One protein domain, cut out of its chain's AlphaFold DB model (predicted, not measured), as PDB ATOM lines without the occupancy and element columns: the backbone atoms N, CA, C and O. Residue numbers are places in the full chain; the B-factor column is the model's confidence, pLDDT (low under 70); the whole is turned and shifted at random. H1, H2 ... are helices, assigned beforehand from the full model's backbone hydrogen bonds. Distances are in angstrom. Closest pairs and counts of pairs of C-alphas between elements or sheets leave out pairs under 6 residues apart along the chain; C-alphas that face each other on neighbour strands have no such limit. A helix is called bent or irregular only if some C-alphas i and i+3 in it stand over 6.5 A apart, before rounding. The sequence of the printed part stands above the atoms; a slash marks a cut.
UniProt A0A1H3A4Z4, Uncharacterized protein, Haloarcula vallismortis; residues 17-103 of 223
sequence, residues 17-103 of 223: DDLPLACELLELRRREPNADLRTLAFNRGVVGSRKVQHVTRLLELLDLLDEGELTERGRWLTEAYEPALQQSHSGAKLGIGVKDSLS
ATOM      1  N   ASP A  17      53.148 147.599 142.425       77.25
ATOM      2  CA  ASP A  17      52.760 147.735 143.836       77.25
ATOM      3  C   ASP A  17      51.311 147.257 144.084       77.25
ATOM      4  O   ASP A  17      50.931 146.953 145.218       77.25
ATOM      5  N   ASP A  18      50.499 147.158 143.027       79.94
ATOM      6  CA  ASP A  18      49.076 146.819 143.100       79.94
ATOM      7  C   ASP A  18      48.787 145.333 142.936       79.94
ATOM      8  O   ASP A  18      47.682 144.877 143.249       79.94
ATOM      9  N   LEU A  19      49.772 144.558 142.488       80.69
ATOM     10  CA  LEU A  19      49.602 143.135 142.231       80.69
ATOM     11  C   LEU A  19      49.288 142.289 143.464       80.69
ATOM     12  O   LEU A  19      48.454 141.386 143.338       80.69
ATOM     13  N   PRO A  20      49.891 142.529 144.645       82.12
ATOM     14  CA  PRO A  20      49.530 141.754 145.824       82.12
ATOM     15  C   PRO A  20      48.054 141.936 146.185       82.12
ATOM     16  O   PRO A  20      47.338 140.956 146.388       82.12
ATOM     17  N   LEU A  21      47.561 143.179 146.137       84.19
ATOM     18  CA  LEU A  21      46.143 143.473 146.336       84.19
ATOM     19  C   LEU A  21      45.278 142.834 145.237       84.19
ATOM     20  O   LEU A  21      44.219 142.290 145.539       84.19
ATOM     21  N   ALA A  22      45.715 142.848 143.976       85.56
ATOM     22  CA  ALA A  22      44.996 142.203 142.877       85.56
ATOM     23  C   ALA A  22      44.808 140.695 143.121       85.56
ATOM     24  O   ALA A  22      43.699 140.177 142.969       85.56
ATOM     25  N   CYS A  23      45.856 140.004 143.577       84.12
ATOM     26  CA  CYS A  23      45.794 138.581 143.920       84.12
ATOM     27  C   CYS A  23      44.827 138.314 145.074       84.12
ATOM     28  O   CYS A  23      43.995 137.409 144.998       84.12
ATOM     29  N   GLU A  24      44.906 139.119 146.131       84.56
ATOM     30  CA  GLU A  24      44.044 138.971 147.300       84.56
ATOM     31  C   GLU A  24      42.567 139.242 146.972       84.56
ATOM     32  O   GLU A  24      41.688 138.555 147.492       84.56
ATOM     33  N   LEU A  25      42.274 140.184 146.069       87.75
ATOM     34  CA  LEU A  25      40.916 140.446 145.583       87.75
ATOM     35  C   LEU A  25      40.359 139.289 144.738       87.75
ATOM     36  O   LEU A  25      39.192 138.926 144.900       87.75
ATOM     37  N   LEU A  26      41.174 138.677 143.875       88.75
ATOM     38  CA  LEU A  26      40.770 137.489 143.115       88.75
ATOM     39  C   LEU A  26      40.485 136.299 144.046       88.75
ATOM     40  O   LEU A  26      39.473 135.610 143.903       88.75
ATOM     41  N   GLU A  27      41.340 136.093 145.048       86.38
ATOM     42  CA  GLU A  27      41.170 135.062 146.073       86.38
ATOM     43  C   GLU A  27      39.880 135.277 146.880       86.38
ATOM     44  O   GLU A  27      39.092 134.347 147.079       86.38
ATOM     45  N   LEU A  28      39.630 136.526 147.282       86.56
ATOM     46  CA  LEU A  28      38.416 136.953 147.965       86.56
ATOM     47  C   LEU A  28      37.164 136.638 147.159       86.56
ATOM     48  O   LEU A  28      36.242 136.018 147.693       86.56
ATOM     49  N   ARG A  29      37.149 137.016 145.875       89.62
ATOM     50  CA  ARG A  29      36.030 136.714 144.984       89.62
ATOM     51  C   ARG A  29      35.812 135.209 144.856       89.62
ATOM     52  O   ARG A  29      34.671 134.763 144.869       89.62
ATOM     53  N   ARG A  30      36.881 134.409 144.799       89.69
ATOM     54  CA  ARG A  30      36.771 132.943 144.754       89.69
ATOM     55  C   ARG A  30      36.110 132.378 146.014       89.69
ATOM     56  O   ARG A  30      35.281 131.478 145.914       89.69
ATOM     57  N   ARG A  31      36.493 132.870 147.199       86.56
ATOM     58  CA  ARG A  31      35.942 132.400 148.484       86.56
ATOM     59  C   ARG A  31      34.506 132.845 148.709       86.56
ATOM     60  O   ARG A  31      33.727 132.098 149.295       86.56
ATOM     61  N   GLU A  32      34.173 134.057 148.281       88.19
ATOM     62  CA  GLU A  32      32.883 134.691 148.543       88.19
ATOM     63  C   GLU A  32      32.270 135.237 147.237       88.19
ATOM     64  O   GLU A  32      32.192 136.453 147.057       88.19
ATOM     65  N   PRO A  33      31.799 134.356 146.324       87.19
ATOM     66  CA  PRO A  33      31.421 134.739 144.957       87.19
ATOM     67  C   PRO A  33      30.340 135.811 144.875       87.19
ATOM     68  O   PRO A  33      30.411 136.680 144.024       87.19
ATOM     69  N   ASN A  34      29.366 135.786 145.786       85.81
ATOM     70  CA  ASN A  34      28.187 136.655 145.718       85.81
ATOM     71  C   ASN A  34      28.299 137.926 146.572       85.81
ATOM     72  O   ASN A  34      27.355 138.714 146.622       85.81
ATOM     73  N   ALA A  35      29.385 138.094 147.326       84.75
ATOM     74  CA  ALA A  35      29.512 139.214 148.245       84.75
ATOM     75  C   ALA A  35      30.136 140.433 147.555       84.75
ATOM     76  O   ALA A  35      30.953 140.318 146.641       84.75
ATOM     77  N   ASP A  36      29.750 141.628 148.005       83.88
ATOM     78  CA  ASP A  36      30.319 142.866 147.479       83.88
ATOM     79  C   ASP A  36      31.809 142.950 147.832       83.88
ATOM     80  O   ASP A  36      32.182 143.109 148.995       83.88
ATOM     81  N   LEU A  37      32.664 142.877 146.810       80.06
ATOM     82  CA  LEU A  37      34.118 142.844 146.954       80.06
ATOM     83  C   LEU A  37      34.663 144.048 147.734       80.06
ATOM     84  O   LEU A  37      35.638 143.918 148.472       80.06
ATOM     85  N   ARG A  38      34.027 145.220 147.606       80.00
ATOM     86  CA  ARG A  38      34.427 146.426 148.347       80.00
ATOM     87  C   ARG A  38      34.163 146.264 149.836       80.00
ATOM     88  O   ARG A  38      35.038 146.566 150.644       80.00
ATOM     89  N   THR A  39      32.985 145.763 150.183       80.44
ATOM     90  CA  THR A  39      32.616 145.419 151.557       80.44
ATOM     91  C   THR A  39      33.533 144.330 152.114       80.44
ATOM     92  O   THR A  39      34.026 144.467 153.230       80.44
ATOM     93  N   LEU A  40      33.838 143.289 151.332       75.62
ATOM     94  CA  LEU A  40      34.766 142.229 151.739       75.62
ATOM     95  C   LEU A  40      36.175 142.753 152.016       75.62
ATOM     96  O   LEU A  40      36.756 142.429 153.053       75.62
ATOM     97  N   ALA A  41      36.710 143.571 151.108       79.38
ATOM     98  CA  ALA A  41      38.011 144.198 151.278       79.38
ATOM     99  C   ALA A  41      38.005 145.075 152.537       79.38
ATOM    100  O   ALA A  41      38.809 144.866 153.434       79.38
ATOM    101  N   PHE A  42      37.031 145.973 152.686       77.06
ATOM    102  CA  PHE A  42      36.942 146.835 153.867       77.06
ATOM    103  C   PHE A  42      36.870 146.050 155.188       77.06
ATOM    104  O   PHE A  42      37.501 146.427 156.174       77.06
ATOM    105  N   ASN A  43      36.140 144.932 155.211       72.06
ATOM    106  CA  ASN A  43      35.978 144.109 156.409       72.06
ATOM    107  C   ASN A  43      37.243 143.333 156.799       72.06
ATOM    108  O   ASN A  43      37.412 143.003 157.973       72.06
ATOM    109  N   ARG A  44      38.119 143.010 155.840       70.25
ATOM    110  CA  ARG A  44      39.328 142.211 156.089       70.25
ATOM    111  C   ARG A  44      40.604 143.045 156.262       70.25
ATOM    112  O   ARG A  44      41.625 142.498 156.672       70.25
ATOM    113  N   GLY A  45      40.582 144.347 155.984       71.38
ATOM    114  CA  GLY A  45      41.754 145.205 156.141       71.38
ATOM    115  C   GLY A  45      41.530 146.650 155.699       71.38
ATOM    116  O   GLY A  45      40.517 147.005 155.102       71.38
ATOM    117  N   VAL A  46      42.498 147.511 156.009       69.50
ATOM    118  CA  VAL A  46      42.405 148.950 155.732       69.50
ATOM    119  C   VAL A  46      42.887 149.234 154.311       69.50
ATOM    120  O   VAL A  46      44.066 149.491 154.087       69.50
ATOM    121  N   VAL A  47      41.969 149.203 153.344       75.50
ATOM    122  CA  VAL A  47      42.231 149.613 151.954       75.50
ATOM    123  C   VAL A  47      41.242 150.694 151.552       75.50
ATOM    124  O   VAL A  47      40.040 150.585 151.791       75.50
ATOM    125  N   GLY A  48      41.741 151.761 150.926       77.44
ATOM    126  CA  GLY A  48      40.884 152.832 150.423       77.44
ATOM    127  C   GLY A  48      39.942 152.327 149.327       77.44
ATOM    128  O   GLY A  48      40.380 151.670 148.385       77.44
ATOM    129  N   SER A  49      38.661 152.694 149.395       79.69
ATOM    130  CA  SER A  49      37.631 152.278 148.423       79.69
ATOM    131  C   SER A  49      38.012 152.571 146.969       79.69
ATOM    132  O   SER A  49      37.790 151.746 146.086       79.69
ATOM    133  N   ARG A  50      38.654 153.721 146.729       81.19
ATOM    134  CA  ARG A  50      39.166 154.112 145.411       81.19
ATOM    135  C   ARG A  50      40.239 153.154 144.895       81.19
ATOM    136  O   ARG A  50      40.266 152.876 143.707       81.19
ATOM    137  N   LYS A  51      41.101 152.644 145.780       81.19
ATOM    138  CA  LYS A  51      42.165 151.699 145.425       81.19
ATOM    139  C   LYS A  51      41.587 150.337 145.059       81.19
ATOM    140  O   LYS A  51      41.968 149.791 144.034       81.19
ATOM    141  N   VAL A  52      40.617 149.846 145.836       84.25
ATOM    142  CA  VAL A  52      39.892 148.607 145.505       84.25
ATOM    143  C   VAL A  52      39.226 148.734 144.138       84.25
ATOM    144  O   VAL A  52      39.460 147.898 143.282       84.25
ATOM    145  N   GLN A  53      38.477 149.816 143.895       84.31
ATOM    146  CA  GLN A  53      37.839 150.056 142.596       84.31
ATOM    147  C   GLN A  53      38.854 150.076 141.444       84.31
ATOM    148  O   GLN A  53      38.595 149.516 140.384       84.31
ATOM    149  N   HIS A  54      40.007 150.712 141.661       80.44
ATOM    150  CA  HIS A  54      41.083 150.792 140.677       80.44
ATOM    151  C   HIS A  54      41.639 149.417 140.305       80.44
ATOM    152  O   HIS A  54      41.765 149.093 139.127       80.44
ATOM    153  N   VAL A  55      41.938 148.597 141.311       83.75
ATOM    154  CA  VAL A  55      42.487 147.253 141.109       83.75
ATOM    155  C   VAL A  55      41.429 146.293 140.564       83.75
ATOM    156  O   VAL A  55      41.739 145.484 139.702       83.75
ATOM    157  N   THR A  56      40.163 146.406 140.973       86.31
ATOM    158  CA  THR A  56      39.071 145.634 140.358       86.31
ATOM    159  C   THR A  56      38.951 145.943 138.869       86.31
ATOM    160  O   THR A  56      38.897 145.016 138.072       86.31
ATOM    161  N   ARG A  57      39.010 147.224 138.485       81.44
ATOM    162  CA  ARG A  57      38.991 147.616 137.071       81.44
ATOM    163  C   ARG A  57      40.173 147.027 136.298       81.44
ATOM    164  O   ARG A  57      39.997 146.607 135.165       81.44
ATOM    165  N   LEU A  58      41.367 146.971 136.892       79.75
ATOM    166  CA  LEU A  58      42.502 146.275 136.275       79.75
ATOM    167  C   LEU A  58      42.198 144.803 136.033       79.75
ATOM    168  O   LEU A  58      42.441 144.304 134.945       79.75
ATOM    169  N   LEU A  59      41.702 144.107 137.054       85.25
ATOM    170  CA  LEU A  59      41.384 142.688 136.947       85.25
ATOM    171  C   LEU A  59      40.350 142.430 135.846       85.25
ATOM    172  O   LEU A  59      40.471 141.438 135.138       85.25
ATOM    173  N   GLU A  60      39.385 143.332 135.664       85.88
ATOM    174  CA  GLU A  60      38.437 143.282 134.545       85.88
ATOM    175  C   GLU A  60      39.127 143.489 133.191       85.88
ATOM    176  O   GLU A  60      38.910 142.734 132.250       85.88
ATOM    177  N   LEU A  61      40.029 144.468 133.099       76.44
ATOM    178  CA  LEU A  61      40.789 144.754 131.875       76.44
ATOM    179  C   LEU A  61      41.772 143.641 131.499       76.44
ATOM    180  O   LEU A  61      42.086 143.472 130.326       76.44
ATOM    181  N   LEU A  62      42.234 142.875 132.484       78.94
ATOM    182  CA  LEU A  62      43.067 141.692 132.297       78.94
ATOM    183  C   LEU A  62      42.258 140.416 131.992       78.94
ATOM    184  O   LEU A  62      42.841 139.328 131.897       78.94
ATOM    185  N   ASP A  63      40.932 140.534 131.857       84.00
ATOM    186  CA  ASP A  63      39.995 139.418 131.677       84.00
ATOM    187  C   ASP A  63      40.107 138.382 132.811       84.00
ATOM    188  O   ASP A  63      40.033 137.171 132.615       84.00
ATOM    189  N   LEU A  64      40.360 138.852 134.035       87.44
ATOM    190  CA  LEU A  64      40.398 138.043 135.263       87.44
ATOM    191  C   LEU A  64      39.096 138.154 136.049       87.44
ATOM    192  O   LEU A  64      38.738 137.241 136.797       87.44
ATOM    193  N   LEU A  65      38.395 139.269 135.859       89.75
ATOM    194  CA  LEU A  65      37.026 139.473 136.291       89.75
ATOM    195  C   LEU A  65      36.160 139.883 135.093       89.75
ATOM    196  O   LEU A  65      36.643 140.538 134.181       89.75
ATOM    197  N   ASP A  66      34.883 139.532 135.122       89.25
ATOM    198  CA  ASP A  66      33.867 140.028 134.193       89.25
ATOM    199  C   ASP A  66      32.632 140.417 135.004       89.25
ATOM    200  O   ASP A  66      32.105 139.607 135.766       89.25
ATOM    201  N   GLU A  67      32.252 141.693 134.940       86.62
ATOM    202  CA  GLU A  67      31.206 142.295 135.782       86.62
ATOM    203  C   GLU A  67      31.355 141.963 137.288       86.62
ATOM    204  O   GLU A  67      30.387 141.843 138.042       86.62
ATOM    205  N   GLY A  68      32.606 141.829 137.745       83.06
ATOM    206  CA  GLY A  68      32.963 141.477 139.119       83.06
ATOM    207  C   GLY A  68      32.995 139.977 139.439       83.06
ATOM    208  O   GLY A  68      33.385 139.634 140.557       83.06
ATOM    209  N   GLU A  69      32.655 139.096 138.501       89.25
ATOM    210  CA  GLU A  69      32.723 137.634 138.627       89.25
ATOM    211  C   GLU A  69      34.043 137.073 138.086       89.25
ATOM    212  O   GLU A  69      34.644 137.649 137.190       89.25
ATOM    213  N   LEU A  70      34.515 135.929 138.595       92.00
ATOM    214  CA  LEU A  70      35.742 135.305 138.074       92.00
ATOM    215  C   LEU A  70      35.514 134.657 136.703       92.00
ATOM    216  O   LEU A  70      34.730 133.700 136.589       92.00
ATOM    217  N   THR A  71      36.298 135.096 135.719       91.62
ATOM    218  CA  THR A  71      36.436 134.451 134.404       91.62
ATOM    219  C   THR A  71      37.163 133.107 134.525       91.62
ATOM    220  O   THR A  71      37.694 132.758 135.585       91.62
ATOM    221  N   GLU A  72      37.234 132.327 133.443       88.56
ATOM    222  CA  GLU A  72      38.034 131.090 133.431       88.56
ATOM    223  C   GLU A  72      39.518 131.368 133.717       88.56
ATOM    224  O   GLU A  72      40.131 130.680 134.538       88.56
ATOM    225  N   ARG A  73      40.067 132.428 133.108       86.69
ATOM    226  CA  ARG A  73      41.442 132.891 133.328       86.69
ATOM    227  C   ARG A  73      41.653 133.314 134.784       86.69
ATOM    228  O   ARG A  73      42.622 132.887 135.409       86.69
ATOM    229  N   GLY A  74      40.717 134.080 135.349       89.00
ATOM    230  CA  GLY A  74      40.732 134.484 136.754       89.00
ATOM    231  C   GLY A  74      40.717 133.297 137.715       89.00
ATOM    232  O   GLY A  74      41.519 133.250 138.647       89.00
ATOM    233  N   ARG A  75      39.860 132.297 137.472       89.12
ATOM    234  CA  ARG A  75      39.801 131.076 138.296       89.12
ATOM    235  C   ARG A  75      41.113 130.313 138.258       89.12
ATOM    236  O   ARG A  75      41.636 129.976 139.317       89.12
ATOM    237  N   TRP A  76      41.660 130.093 137.068       86.56
ATOM    238  CA  TRP A  76      42.921 129.378 136.925       86.56
ATOM    239  C   TRP A  76      44.067 130.083 137.663       86.56
ATOM    240  O   TRP A  76      44.814 129.444 138.400       86.56
ATOM    241  N   LEU A  77      44.143 131.413 137.568       83.50
ATOM    242  CA  LEU A  77      45.116 132.190 138.331       83.50
ATOM    243  C   LEU A  77      44.945 132.029 139.847       83.50
ATOM    244  O   LEU A  77      45.926 131.808 140.551       83.50
ATOM    245  N   THR A  78      43.712 132.067 140.359       85.50
ATOM    246  CA  THR A  78      43.465 131.928 141.807       85.50
ATOM    247  C   THR A  78      43.864 130.577 142.397       85.50
ATOM    248  O   THR A  78      44.035 130.481 143.612       85.50
ATOM    249  N   GLU A  79      44.003 129.530 141.584       83.31
ATOM    250  CA  GLU A  79      44.468 128.216 142.045       83.31
ATOM    251  C   GLU A  79      45.972 128.193 142.323       83.31
ATOM    252  O   GLU A  79      46.427 127.434 143.178       83.31
ATOM    253  N   ALA A  80      46.736 129.041 141.635       77.19
ATOM    254  CA  ALA A  80      48.184 129.121 141.764       77.19
ATOM    255  C   ALA A  80      48.650 130.096 142.858       77.19
ATOM    256  O   ALA A  80      49.846 130.175 143.136       77.19
ATOM    257  N   TYR A  81      47.729 130.855 143.457       81.81
ATOM    258  CA  TYR A  81      48.064 131.923 144.393       81.81
ATOM    259  C   TYR A  81      48.273 131.407 145.815       81.81
ATOM    260  O   TYR A  81      47.452 130.670 146.369       81.81
ATOM    261  N   GLU A  82      49.363 131.848 146.439       78.69
ATOM    262  CA  GLU A  82      49.648 131.532 147.833       78.69
ATOM    263  C   GLU A  82      48.834 132.463 148.747       78.69
ATOM    264  O   GLU A  82      48.910 133.690 148.595       78.69
ATOM    265  N   PRO A  83      48.079 131.921 149.721       71.00
ATOM    266  CA  PRO A  83      47.275 132.725 150.632       71.00
ATOM    267  C   PRO A  83      48.117 133.744 151.407       71.00
ATOM    268  O   PRO A  83      49.191 133.421 151.912       71.00
ATOM    269  N   ALA A  84      47.589 134.956 151.565       71.62
ATOM    270  CA  ALA A  84      48.218 135.982 152.383       71.62
ATOM    271  C   ALA A  84      48.295 135.558 153.868       71.62
ATOM    272  O   ALA A  84      47.412 134.867 154.394       71.62
ATOM    273  N   LEU A  85      49.371 135.966 154.550       61.78
ATOM    274  CA  LEU A  85      49.562 135.705 155.978       61.78
ATOM    275  C   LEU A  85      48.619 136.618 156.765       61.78
ATOM    276  O   LEU A  85      48.895 137.807 156.868       61.78
ATOM    277  N   GLN A  86      47.535 136.058 157.321       57.25
ATOM    278  CA  GLN A  86      46.387 136.747 157.955       57.25
ATOM    279  C   GLN A  86      46.686 137.610 159.201       57.25
ATOM    280  O   GLN A  86      45.874 137.707 160.119       57.25
ATOM    281  N   GLN A  87      47.833 138.270 159.274       52.97
ATOM    282  CA  GLN A  87      48.158 139.219 160.322       52.97
ATOM    283  C   GLN A  87      48.141 140.626 159.737       52.97
ATOM    284  O   GLN A  87      49.175 141.230 159.454       52.97
ATOM    285  N   SER A  88      46.933 141.160 159.569       51.25
ATOM    286  CA  SER A  88      46.717 142.588 159.356       51.25
ATOM    287  C   SER A  88      47.254 143.353 160.571       51.25
ATOM    288  O   SER A  88      46.575 143.475 161.593       51.25
ATOM    289  N   HIS A  89      48.492 143.835 160.488       51.25
ATOM    290  CA  HIS A  89      49.059 144.716 161.500       51.25
ATOM    291  C   HIS A  89      48.601 146.152 161.244       51.25
ATOM    292  O   HIS A  89      48.532 146.621 160.106       51.25
ATOM    293  N   SER A  90      48.309 146.867 162.329       50.00
ATOM    294  CA  SER A  90      48.109 148.314 162.300       50.00
ATOM    295  C   SER A  90      49.354 148.983 161.698       50.00
ATOM    296  O   SER A  90      50.438 148.879 162.266       50.00
ATOM    297  N   GLY A  91      49.205 149.632 160.537       52.25
ATOM    298  CA  GLY A  91      50.287 150.355 159.856       52.25
ATOM    299  C   GLY A  91      50.923 149.663 158.642       52.25
ATOM    300  O   GLY A  91      51.909 150.183 158.122       52.25
ATOM    301  N   ALA A  92      50.390 148.529 158.169       56.88
ATOM    302  CA  ALA A  92      50.857 147.898 156.929       56.88
ATOM    303  C   ALA A  92      50.689 148.830 155.709       56.88
ATOM    304  O   ALA A  92      49.680 149.526 155.583       56.88
ATOM    305  N   LYS A  93      51.683 148.837 154.804       55.75
ATOM    306  CA  LYS A  93      51.651 149.640 153.563       55.75
ATOM    307  C   LYS A  93      50.600 149.142 152.558       55.75
ATOM    308  O   LYS A  93      50.129 149.938 151.752       55.75
ATOM    309  N   LEU A  94      50.241 147.858 152.625       56.97
ATOM    310  CA  LEU A  94      49.297 147.161 151.747       56.97
ATOM    311  C   LEU A  94      48.274 146.405 152.627       56.97
ATOM    312  O   LEU A  94      48.650 145.830 153.647       56.97
ATOM    313  N   GLY A  95      46.984 146.407 152.279       58.19
ATOM    314  CA  GLY A  95      45.957 145.517 152.866       58.19
ATOM    315  C   GLY A  95      45.273 144.778 151.717       58.19
ATOM    316  O   GLY A  95      45.148 145.387 150.665       58.19
ATOM    317  N   ILE A  96      44.941 143.486 151.779       58.66
ATOM    318  CA  ILE A  96      44.095 142.691 152.687       58.66
ATOM    319  C   ILE A  96      44.783 141.358 153.112       58.66
ATOM    320  O   ILE A  96      44.373 140.245 152.788       58.66
ATOM    321  N   GLY A  97      45.770 141.482 154.001       59.78
ATOM    322  CA  GLY A  97      46.012 140.520 155.076       59.78
ATOM    323  C   GLY A  97      47.096 139.449 154.908       59.78
ATOM    324  O   GLY A  97      46.773 138.291 155.137       59.78
ATOM    325  N   VAL A  98      48.384 139.703 154.653       65.62
ATOM    326  CA  VAL A  98      49.089 140.755 153.901       65.62
ATOM    327  C   VAL A  98      50.187 140.022 153.125       65.62
ATOM    328  O   VAL A  98      50.929 139.222 153.707       65.62
ATOM    329  N   LYS A  99      50.282 140.283 151.826       69.69
ATOM    330  CA  LYS A  99      51.328 139.759 150.954       69.69
ATOM    331  C   LYS A  99      52.266 140.886 150.520       69.69
ATOM    332  O   LYS A  99      51.911 141.710 149.689       69.69
ATOM    333  N   ASP A 100      53.471 140.929 151.089       65.38
ATOM    334  CA  ASP A 100      54.453 141.981 150.769       65.38
ATOM    335  C   ASP A 100      55.082 141.803 149.379       65.38
ATOM    336  O   ASP A 100      55.598 142.749 148.790       65.38
ATOM    337  N   SER A 101      55.063 140.575 148.858       72.56
ATOM    338  CA  SER A 101      55.577 140.232 147.535       72.56
ATOM    339  C   SER A 101      54.879 138.992 146.996       72.56
ATOM    340  O   SER A 101      54.360 138.168 147.751       72.56
ATOM    341  N   LEU A 102      54.865 138.864 145.676       78.31
ATOM    342  CA  LEU A 102      54.378 137.675 144.996       78.31
ATOM    343  C   LEU A 102      55.463 136.596 144.934       78.31
ATOM    344  O   LEU A 102      56.640 136.915 144.764       78.31
ATOM    345  N   SER A 103      55.073 135.326 145.015       80.69
ATOM    346  CA  SER A 103      55.949 134.199 144.678       80.69
ATOM    347  C   SER A 103      56.367 134.264 143.204       80.69
ATOM    348  O   SER A 103      55.685 134.879 142.382       80.69
TER     349      SER A 103
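This is residues 17 to 103 of the 223 residues of an uncharacterized protein of Haloarcula vallismortis (UniProt A0A1H3A4Z4). The longest helix, H1, runs through the middle, and H2, H3 and H4 pack crosswise on it; residues 80 to 103 follow as a long stretch with no named element. The 87 printed residues have four named helices, in chain order, and no named strand. The class is all helix. The whole is compact, with a radius of gyration of the C-alphas of 11.8 A and spans of 34 by 26 by 22 A.

The hub is H1, residues 17 to 31, irregular, with C-alphas 17 and 20 7.1 A apart. With residues 25 to 29 alone it touches H2, residues 37 to 44, about perpendicular at 81 degrees, the closest C-alphas being Arg 29 and Leu 37, 6.7 A. H3, residues 49 to 61, touches H1 with residues 55 to 59 alone, at 80 degrees, closest C-alphas Ala 22 and Val 55, 5.9 A. H4, residues 72 to 79, touches H1 at 84 degrees, closest C-alphas Glu 27 and Thr 78, 5.8 A. Every O i to N i+4 pair is within hydrogen-bond range in H2, H3 and H4, and 10 of 11 in H1.

H1 measures 23.2 A from C-alpha 17 at (52.760, 147.735, 143.836), H2 10.5 A, H3 18.5 A, and H4 11.1 A to C-alpha 79 at (44.468, 128.216, 142.045).

The printed part has no cut, and no link is long. The model's pLDDT is under 70 at residues 46 and 85 to 100.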